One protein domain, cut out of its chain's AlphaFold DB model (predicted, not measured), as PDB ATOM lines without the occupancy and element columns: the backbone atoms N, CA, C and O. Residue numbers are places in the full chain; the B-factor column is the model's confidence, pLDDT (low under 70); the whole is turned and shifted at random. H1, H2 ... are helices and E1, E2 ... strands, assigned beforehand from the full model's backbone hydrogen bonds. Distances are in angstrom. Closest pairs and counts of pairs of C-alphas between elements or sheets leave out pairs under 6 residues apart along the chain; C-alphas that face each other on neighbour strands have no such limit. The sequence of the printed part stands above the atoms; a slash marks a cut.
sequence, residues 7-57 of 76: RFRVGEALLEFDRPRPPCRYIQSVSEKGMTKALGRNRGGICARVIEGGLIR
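What this domain is: This is residues 7 to 57 of the 76 residues of the protein "MOSC domain-containing protein" of Actinobacteria bacterium (UniProt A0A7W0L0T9). A narrow, strongly twisted ribbon of three antiparallel strands makes one end of an elongated model, and a small head with two short helices, H1 and H2, makes the other. The chain leaves the ribbon at the end of E2, passes through the head and comes back along E3, while the short strand E1 folds against the beginning of E2 at the end of the ribbon far from the head. The printed part has 51 residues, with three named strands and two named helices in the order E1, E2, H1, H2, E3, and the sheet has the order E1, E2, E3, antiparallel throughout. The class is mixed, helices and strands, with 9 residues in the helices and 19 in the strands. The whole is loose, with a radius of gyration of the C-alphas of 13.8 A, and it spans 37 by 20 by 12 A.

Where its parts are: The longest strand is E2, residues 13 to 20, which runs 19.7 A from C-alpha 13 at (33.280, 0.390, 48.223) to C-alpha 20 at (16.092, 10.012, 49.147). E3, residues 46 to 52, covers 17.7 A and ends at C-alpha 52 at (35.926, 4.944, 50.427). E1, residues 7 to 10, is shorter, 10.2 A from first to last C-alpha. H1, residues 25 to 29, is 6.8 A long and begins at C-alpha 25 at (11.288, 16.366, 35.172). H2, residues 35 to 38, is 4.8 A long.

How they stand to each other: In the sheet E2 is the inner strand, and E1 and E3 are the edge strands. E2 and E3 are antiparallel, with 149 degrees between their directions. The C-alphas of Pro 20 and Ile 46 face each other at 4.3 A, and those of Leu 15 and Val 50 face each other at 4.8 A. Across this pair N 16 and O 49 are within hydrogen-bond range at 2.9 A, and so are N 47 and O 19 at 2.8 A. E1 and E2 form a hairpin, antiparallel with 123 degrees between their directions. The C-alphas of Arg 7 and Glu 16 face each other at 4.3 A, and N 8 and O 15 are within hydrogen-bond range at 2.8 A. The sheet's C-alphas lie up to 5.3 A off the best plane through them. H1 and H2 touch, with 5 pairs of C-alphas within 8 A; their closest C-alphas are those of Gln 28 and Met 35, 5.1 A apart, and their centres are 8.6 A apart. Neither H1 nor H2 is on the sheet. H1 is apart from E1 and E3, and H2 is apart from E1 and E2. In H1 the O i to N i+4 pair is within hydrogen-bond range; H2, with four residues, is too short for such a pair, but its one O i to N i+3 pair is within range.

The domain as a whole: The two C-alphas farthest apart are those of Lys 33, in the link from H1 to H2, and Glu 52, the last residue of E3, at 37.2 A. The first and last printed C-alphas, those of Arg 7 and Arg 57, are 18.5 A apart, and C-alpha 57 is at (30.266, -5.726, 40.321). The links from E1 to E2, from E2 to H1 and from H1 to H2 are tight, and the link from H2 to E3, with 7 residues, is short; no link is long. The printed part has no cut from residue 7 to residue 57. The mean pLDDT of the printed part is 95.6, and no printed residue is under 70.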
ATOM      1  N   ARG A   7      26.031   3.594  57.110       98.06
ATOM      2  CA  ARG A   7      27.100   3.214  56.190       98.06
ATOM      3  C   ARG A   7      26.942   1.753  55.807       98.06
ATOM      4  O   ARG A   7      26.520   0.922  56.616       98.06
ATOM      5  N   PHE A   8      27.236   1.453  54.558       98.12
ATOM      6  CA  PHE A   8      27.076   0.132  53.983       98.12
ATOM      7  C   PHE A   8      28.157  -0.123  52.941       98.12
ATOM      8  O   PHE A   8      28.601   0.800  52.258       98.12
ATOM      9  N   ARG A   9      28.577  -1.380  52.833       98.50
ATOM     10  CA  ARG A   9      29.489  -1.842  51.792       98.50
ATOM     11  C   ARG A   9      28.719  -2.392  50.605       98.50
ATOM     12  O   ARG A   9      27.649  -2.982  50.770       98.50
ATOM     13  N   VAL A  10      29.285  -2.168  49.425       98.38
ATOM     14  CA  VAL A  10      28.909  -2.819  48.171       98.38
ATOM     15  C   VAL A  10      30.212  -3.173  47.475       98.38
ATOM     16  O   VAL A  10      30.991  -2.268  47.173       98.38
ATOM     17  N   GLY A  11      30.476  -4.464  47.281       97.88
ATOM     18  CA  GLY A  11      31.786  -4.924  46.824       97.88
ATOM     19  C   GLY A  11      32.896  -4.395  47.736       97.88
ATOM     20  O   GLY A  11      32.858  -4.576  48.954       97.88
ATOM     21  N   GLU A  12      33.854  -3.681  47.151       98.31
ATOM     22  CA  GLU A  12      34.977  -3.069  47.871       98.31
ATOM     23  C   GLU A  12      34.693  -1.625  48.339       98.31
ATOM     24  O   GLU A  12      35.485  -1.053  49.082       98.31
ATOM     25  N   ALA A  13      33.580  -1.010  47.922       98.62
ATOM     26  CA  ALA A  13      33.280   0.390  48.223       98.62
ATOM     27  C   ALA A  13      32.543   0.560  49.562       98.62
ATOM     28  O   ALA A  13      31.593  -0.171  49.863       98.62
ATOM     29  N   LEU A  14      32.912   1.595  50.329       98.56
ATOM     30  CA  LEU A  14      32.167   2.041  51.511       98.56
ATOM     31  C   LEU A  14      31.322   3.267  51.166       98.56
ATOM     32  O   LEU A  14      31.838   4.324  50.787       98.56
ATOM     33  N   LEU A  15      30.010   3.137  51.341       98.50
ATOM     34  CA  LEU A  15      29.028   4.156  50.997       98.50
ATOM     35  C   LEU A  15      28.227   4.585  52.227       98.50
ATOM     36  O   LEU A  15      27.918   3.785  53.106       98.50
ATOM     37  N   GLU A  16      27.831   5.852  52.267       98.06
ATOM     38  CA  GLU A  16      26.958   6.410  53.301       98.06
ATOM     39  C   GLU A  16      25.660   6.920  52.683       98.06
ATOM     40  O   GLU A  16      25.653   7.529  51.614       98.06
ATOM     41  N   PHE A  17      24.535   6.693  53.356       97.25
ATOM     42  CA  PHE A  17      23.273   7.295  52.942       97.25
ATOM     43  C   PHE A  17      23.332   8.825  53.010       97.25
ATOM     44  O   PHE A  17      23.570   9.385  54.073       97.25
ATOM     45  N   ASP A  18      22.999   9.492  51.902       96.00
ATOM     46  CA  ASP A  18      22.885  10.953  51.839       96.00
ATOM     47  C   ASP A  18      21.419  11.386  52.009       96.00
ATOM     48  O   ASP A  18      21.027  12.009  52.997       96.00
ATOM     49  N   ARG A  19      20.555  11.004  51.058       94.62
ATOM     50  CA  ARG A  19      19.139  11.420  51.021       94.62
ATOM     51  C   ARG A  19      18.293  10.529  50.106       94.62
ATOM     52  O   ARG A  19      18.842   9.818  49.265       94.62
ATOM     53  N   PRO A  20      16.949  10.574  50.192       95.06
ATOM     54  CA  PRO A  20      16.092  10.012  49.147       95.06
ATOM     55  C   PRO A  20      16.364  10.695  47.801       95.06
ATOM     56  O   PRO A  20      16.530  11.915  47.756       95.06
ATOM     57  N   ARG A  21      16.363   9.941  46.698       94.94
ATOM     58  CA  ARG A  21      16.544  10.507  45.355       94.94
ATOM     59  C   ARG A  21      15.275  11.283  44.952       94.94
ATOM     60  O   ARG A  21      14.222  10.662  44.802       94.94
ATOM     61  N   PRO A  22      15.329  12.618  44.754       91.31
ATOM     62  CA  PRO A  22      14.136  13.388  44.405       91.31
ATOM     63  C   PRO A  22      13.735  13.140  42.944       91.31
ATOM     64  O   PRO A  22      14.597  13.204  42.068       91.31
ATOM     65  N   PRO A  23      12.459  12.900  42.617       91.88
ATOM     66  CA  PRO A  23      12.050  12.806  41.218       91.88
ATOM     67  C   PRO A  23      12.284  14.152  40.509       91.88
ATOM     68  O   PRO A  23      12.032  15.210  41.081       91.88
ATOM     69  N   CYS A  24      12.774  14.130  39.268       92.12
ATOM     70  CA  CYS A  24      13.013  15.335  38.467       92.12
ATOM     71  C   CYS A  24      12.307  15.233  37.115       92.12
ATOM     72  O   CYS A  24      12.124  14.134  36.608       92.12
ATOM     73  N   ARG A  25      11.957  16.366  36.490       92.69
ATOM     74  CA  ARG A  25      11.288  16.366  35.172       92.69
ATOM     75  C   ARG A  25      12.095  15.644  34.089       92.69
ATOM     76  O   ARG A  25      11.499  15.044  33.203       92.69
ATOM     77  N   TYR A  26      13.422  15.659  34.197       94.62
ATOM     78  CA  TYR A  26      14.313  14.997  33.248       94.62
ATOM     79  C   TYR A  26      14.066  13.485  33.140       94.62
ATOM     80  O   TYR A  26      14.127  12.940  32.047       94.62
ATOM     81  N   ILE A  27      13.704  12.791  34.230       94.06
ATOM     82  CA  ILE A  27      13.456  11.343  34.129       94.06
ATOM     83  C   ILE A  27      12.288  11.044  33.190       94.06
ATOM     84  O   ILE A  27      12.330  10.090  32.429       94.06
ATOM     85  N   GLN A  28      11.264  11.895  33.202       94.81
ATOM     86  CA  GLN A  28      10.096  11.747  32.348       94.81
ATOM     87  C   GLN A  28      10.408  12.040  30.877       94.81
ATOM     88  O   GLN A  28       9.762  11.456  30.017       94.81
ATOM     89  N   SER A  29      11.383  12.905  30.570       94.75
ATOM     90  CA  SER A  29      11.781  13.149  29.176       94.75
ATOM     91  C   SER A  29      12.580  11.998  28.566       94.75
ATOM     92  O   SER A  29      12.594  11.872  27.351       94.75
ATOM     93  N   VAL A  30      13.236  11.172  29.389       96.31
ATOM     94  CA  VAL A  30      14.049  10.024  28.933       96.31
ATOM     95  C   VAL A  30      13.382   8.663  29.165       96.31
ATOM     96  O   VAL A  30      13.995   7.632  28.917       96.31
ATOM     97  N   SER A  31      12.152   8.646  29.681       93.50
ATOM     98  CA  SER A  31      11.381   7.420  29.913       93.50
ATOM     99  C   SER A  31       9.951   7.579  29.390       93.50
ATOM    100  O   SER A  31       9.747   7.685  28.186       93.50
ATOM    101  N   GLU A  32       8.959   7.627  30.277       94.81
ATOM    102  CA  GLU A  32       7.540   7.685  29.944       94.81
ATOM    103  C   GLU A  32       6.801   8.794  30.702       94.81
ATOM    104  O   GLU A  32       7.194   9.262  31.783       94.81
ATOM    105  N   LYS A  33       5.673   9.223  30.126       95.69
ATOM    106  CA  LYS A  33       4.805  10.247  30.709       95.69
ATOM    107  C   LYS A  33       4.326   9.804  32.095       95.69
ATOM    108  O   LYS A  33       3.758   8.736  32.263       95.69
ATOM    109  N   GLY A  34       4.502  10.673  33.089       95.00
ATOM    110  CA  GLY A  34       4.097  10.399  34.470       95.00
ATOM    111  C   GLY A  34       5.189   9.786  35.351       95.00
ATOM    112  O   GLY A  34       4.978   9.702  36.564       95.00
ATOM    113  N   MET A  35       6.374   9.466  34.809       95.50
ATOM    114  CA  MET A  35       7.470   8.865  35.583       95.50
ATOM    115  C   MET A  35       7.879   9.704  36.807       95.50
ATOM    116  O   MET A  35       8.099   9.166  37.892       95.50
ATOM    117  N   THR A  36       7.885  11.039  36.694       94.88
ATOM    118  CA  THR A  36       8.170  11.939  37.829       94.88
ATOM    119  C   THR A  36       7.233  11.673  39.018       94.88
ATOM    120  O   THR A  36       7.672  11.610  40.166       94.88
ATOM    121  N   LYS A  37       5.934  11.481  38.751       95.00
ATOM    122  CA  LYS A  37       4.926  11.173  39.776       95.00
ATOM    123  C   LYS A  37       5.050   9.723  40.249       95.00
ATOM    124  O   LYS A  37       4.915   9.469  41.445       95.00
ATOM    125  N   ALA A  38       5.339   8.791  39.339       94.69
ATOM    126  CA  ALA A  38       5.512   7.374  39.650       94.69
ATOM    127  C   ALA A  38       6.651   7.137  40.657       94.69
ATOM    128  O   ALA A  38       6.451   6.425  41.644       94.69
ATOM    129  N   LEU A  39       7.791   7.812  40.478       94.31
ATOM    130  CA  LEU A  39       8.957   7.746  41.371       94.31
ATOM    131  C   LEU A  39       8.824   8.597  42.647       94.31
ATOM    132  O   LEU A  39       9.706   8.576  43.512       94.31
ATOM    133  N   GLY A  40       7.722   9.336  42.794       89.50
ATOM    134  CA  GLY A  40       7.406  10.081  44.007       89.50
ATOM    135  C   GLY A  40       7.294   9.189  45.250       89.50
ATOM    136  O   GLY A  40       7.277   7.961  45.177       89.50
ATOM    137  N   ARG A  41       7.205   9.828  46.425       87.94
ATOM    138  CA  ARG A  41       7.023   9.152  47.728       87.94
ATOM    139  C   ARG A  41       8.090   8.080  48.021       87.94
ATOM    140  O   ARG A  41       7.776   6.991  48.484       87.94
ATOM    141  N   ASN A  42       9.363   8.417  47.798       87.12
ATOM    142  CA  ASN A  42      10.532   7.563  48.072       87.12
ATOM    143  C   ASN A  42      10.650   6.295  47.201       87.12
ATOM    144  O   ASN A  42      11.340   5.358  47.602       87.12
ATOM    145  N   ARG A  43      10.026   6.261  46.014       92.38
ATOM    146  CA  ARG A  43      10.181   5.152  45.053       92.38
ATOM    147  C   ARG A  43      11.343   5.325  44.069       92.38
ATOM    148  O   ARG A  43      11.682   4.381  43.375       92.38
ATOM    149  N   GLY A  44      11.992   6.489  44.052       92.69
ATOM    150  CA  GLY A  44      13.184   6.761  43.237       92.69
ATOM    151  C   GLY A  44      14.514   6.247  43.803       92.69
ATOM    152  O   GLY A  44      15.557   6.525  43.220       92.69
ATOM    153  N   GLY A  45      14.513   5.549  44.944       94.00
ATOM    154  CA  GLY A  45      15.738   5.089  45.605       94.00
ATOM    155  C   GLY A  45      16.428   6.170  46.447       94.00
ATOM    156  O   GLY A  45      15.776   7.058  47.010       94.00
ATOM    157  N   ILE A  46      17.752   6.070  46.580       95.56
ATOM    158  CA  ILE A  46      18.579   6.943  47.427       95.56
ATOM    159  C   ILE A  46      19.762   7.517  46.650       95.56
ATOM    160  O   ILE A  46      20.211   6.932  45.670       95.56
ATOM    161  N   CYS A  47      20.280   8.641  47.128       96.50
ATOM    162  CA  CYS A  47      21.646   9.071  46.859       96.50
ATOM    163  C   CYS A  47      22.551   8.544  47.982       96.50
ATOM    164  O   CYS A  47      22.141   8.523  49.148       96.50
ATOM    165  N   ALA A  48      23.771   8.151  47.625       97.19
ATOM    166  CA  ALA A  48      24.805   7.745  48.566       97.19
ATOM    167  C   ALA A  48      26.074   8.572  48.343       97.19
ATOM    168  O   ALA A  48      26.367   8.979  47.217       97.19
ATOM    169  N   ARG A  49      26.807   8.827  49.422       98.00
ATOM    170  CA  ARG A  49      28.125   9.455  49.413       98.00
ATOM    171  C   ARG A  49      29.187   8.363  49.423       98.00
ATOM    172  O   ARG A  49      29.059   7.405  50.179       98.00
ATOM    173  N   VAL A  50      30.223   8.520  48.606       98.19
ATOM    174  CA  VAL A  50      31.404   7.650  48.656       98.19
ATOM    175  C   VAL A  50      32.249   8.073  49.849       98.19
ATOM    176  O   VAL A  50      32.667   9.228  49.918       98.19
ATOM    177  N   ILE A  51      32.445   7.160  50.794       98.25
ATOM    178  CA  ILE A  51      33.351   7.349  51.931       98.25
ATOM    179  C   ILE A  51      34.718   6.779  51.570       98.25
ATOM    180  O   ILE A  51      35.725   7.457  51.737       98.25
ATOM    181  N   GLU A  52      34.731   5.579  50.984       98.56
ATOM    182  CA  GLU A  52      35.926   4.944  50.427       98.56
ATOM    183  C   GLU A  52      35.589   4.374  49.046       98.56
ATOM    184  O   GLU A  52      34.565   3.705  48.866       98.56
ATOM    185  N   GLY A  53      36.429   4.688  48.057       98.44
ATOM    186  CA  GLY A  53      36.288   4.166  46.700       98.44
ATOM    187  C   GLY A  53      36.733   2.707  46.612       98.44
ATOM    188  O   GLY A  53      37.650   2.293  47.311       98.44
ATOM    189  N   GLY A  54      36.102   1.946  45.724       98.00
ATOM    190  CA  GLY A  54      36.410   0.537  45.501       98.00
ATOM    191  C   GLY A  54      35.632  -0.010  44.311       98.00
ATOM    192  O   GLY A  54      34.741   0.660  43.775       98.00
ATOM    193  N   LEU A  55      35.983  -1.216  43.876       98.31
ATOM    194  CA  LEU A  55      35.307  -1.876  42.772       98.31
ATOM    195  C   LEU A  55      33.946  -2.447  43.202       98.31
ATOM    196  O   LEU A  55      33.819  -3.064  44.259       98.31
ATOM    197  N   ILE A  56      32.939  -2.254  42.348       98.12
ATOM    198  CA  ILE A  56      31.595  -2.832  42.474       98.12
ATOM    199  C   ILE A  56      31.303  -3.650  41.218       98.12
ATOM    200  O   ILE A  56      31.594  -3.212  40.101       98.12
ATOM    201  N   ARG A  57      30.691  -4.821  41.390       98.25
ATOM    202  CA  ARG A  57      30.266  -5.726  40.321       98.25
ATOM    203  C   ARG A  57      28.781  -6.088  40.460       98.25
ATOM    204  O   ARG A  57      28.236  -6.085  41.565       98.25
TER     205      ARG A  57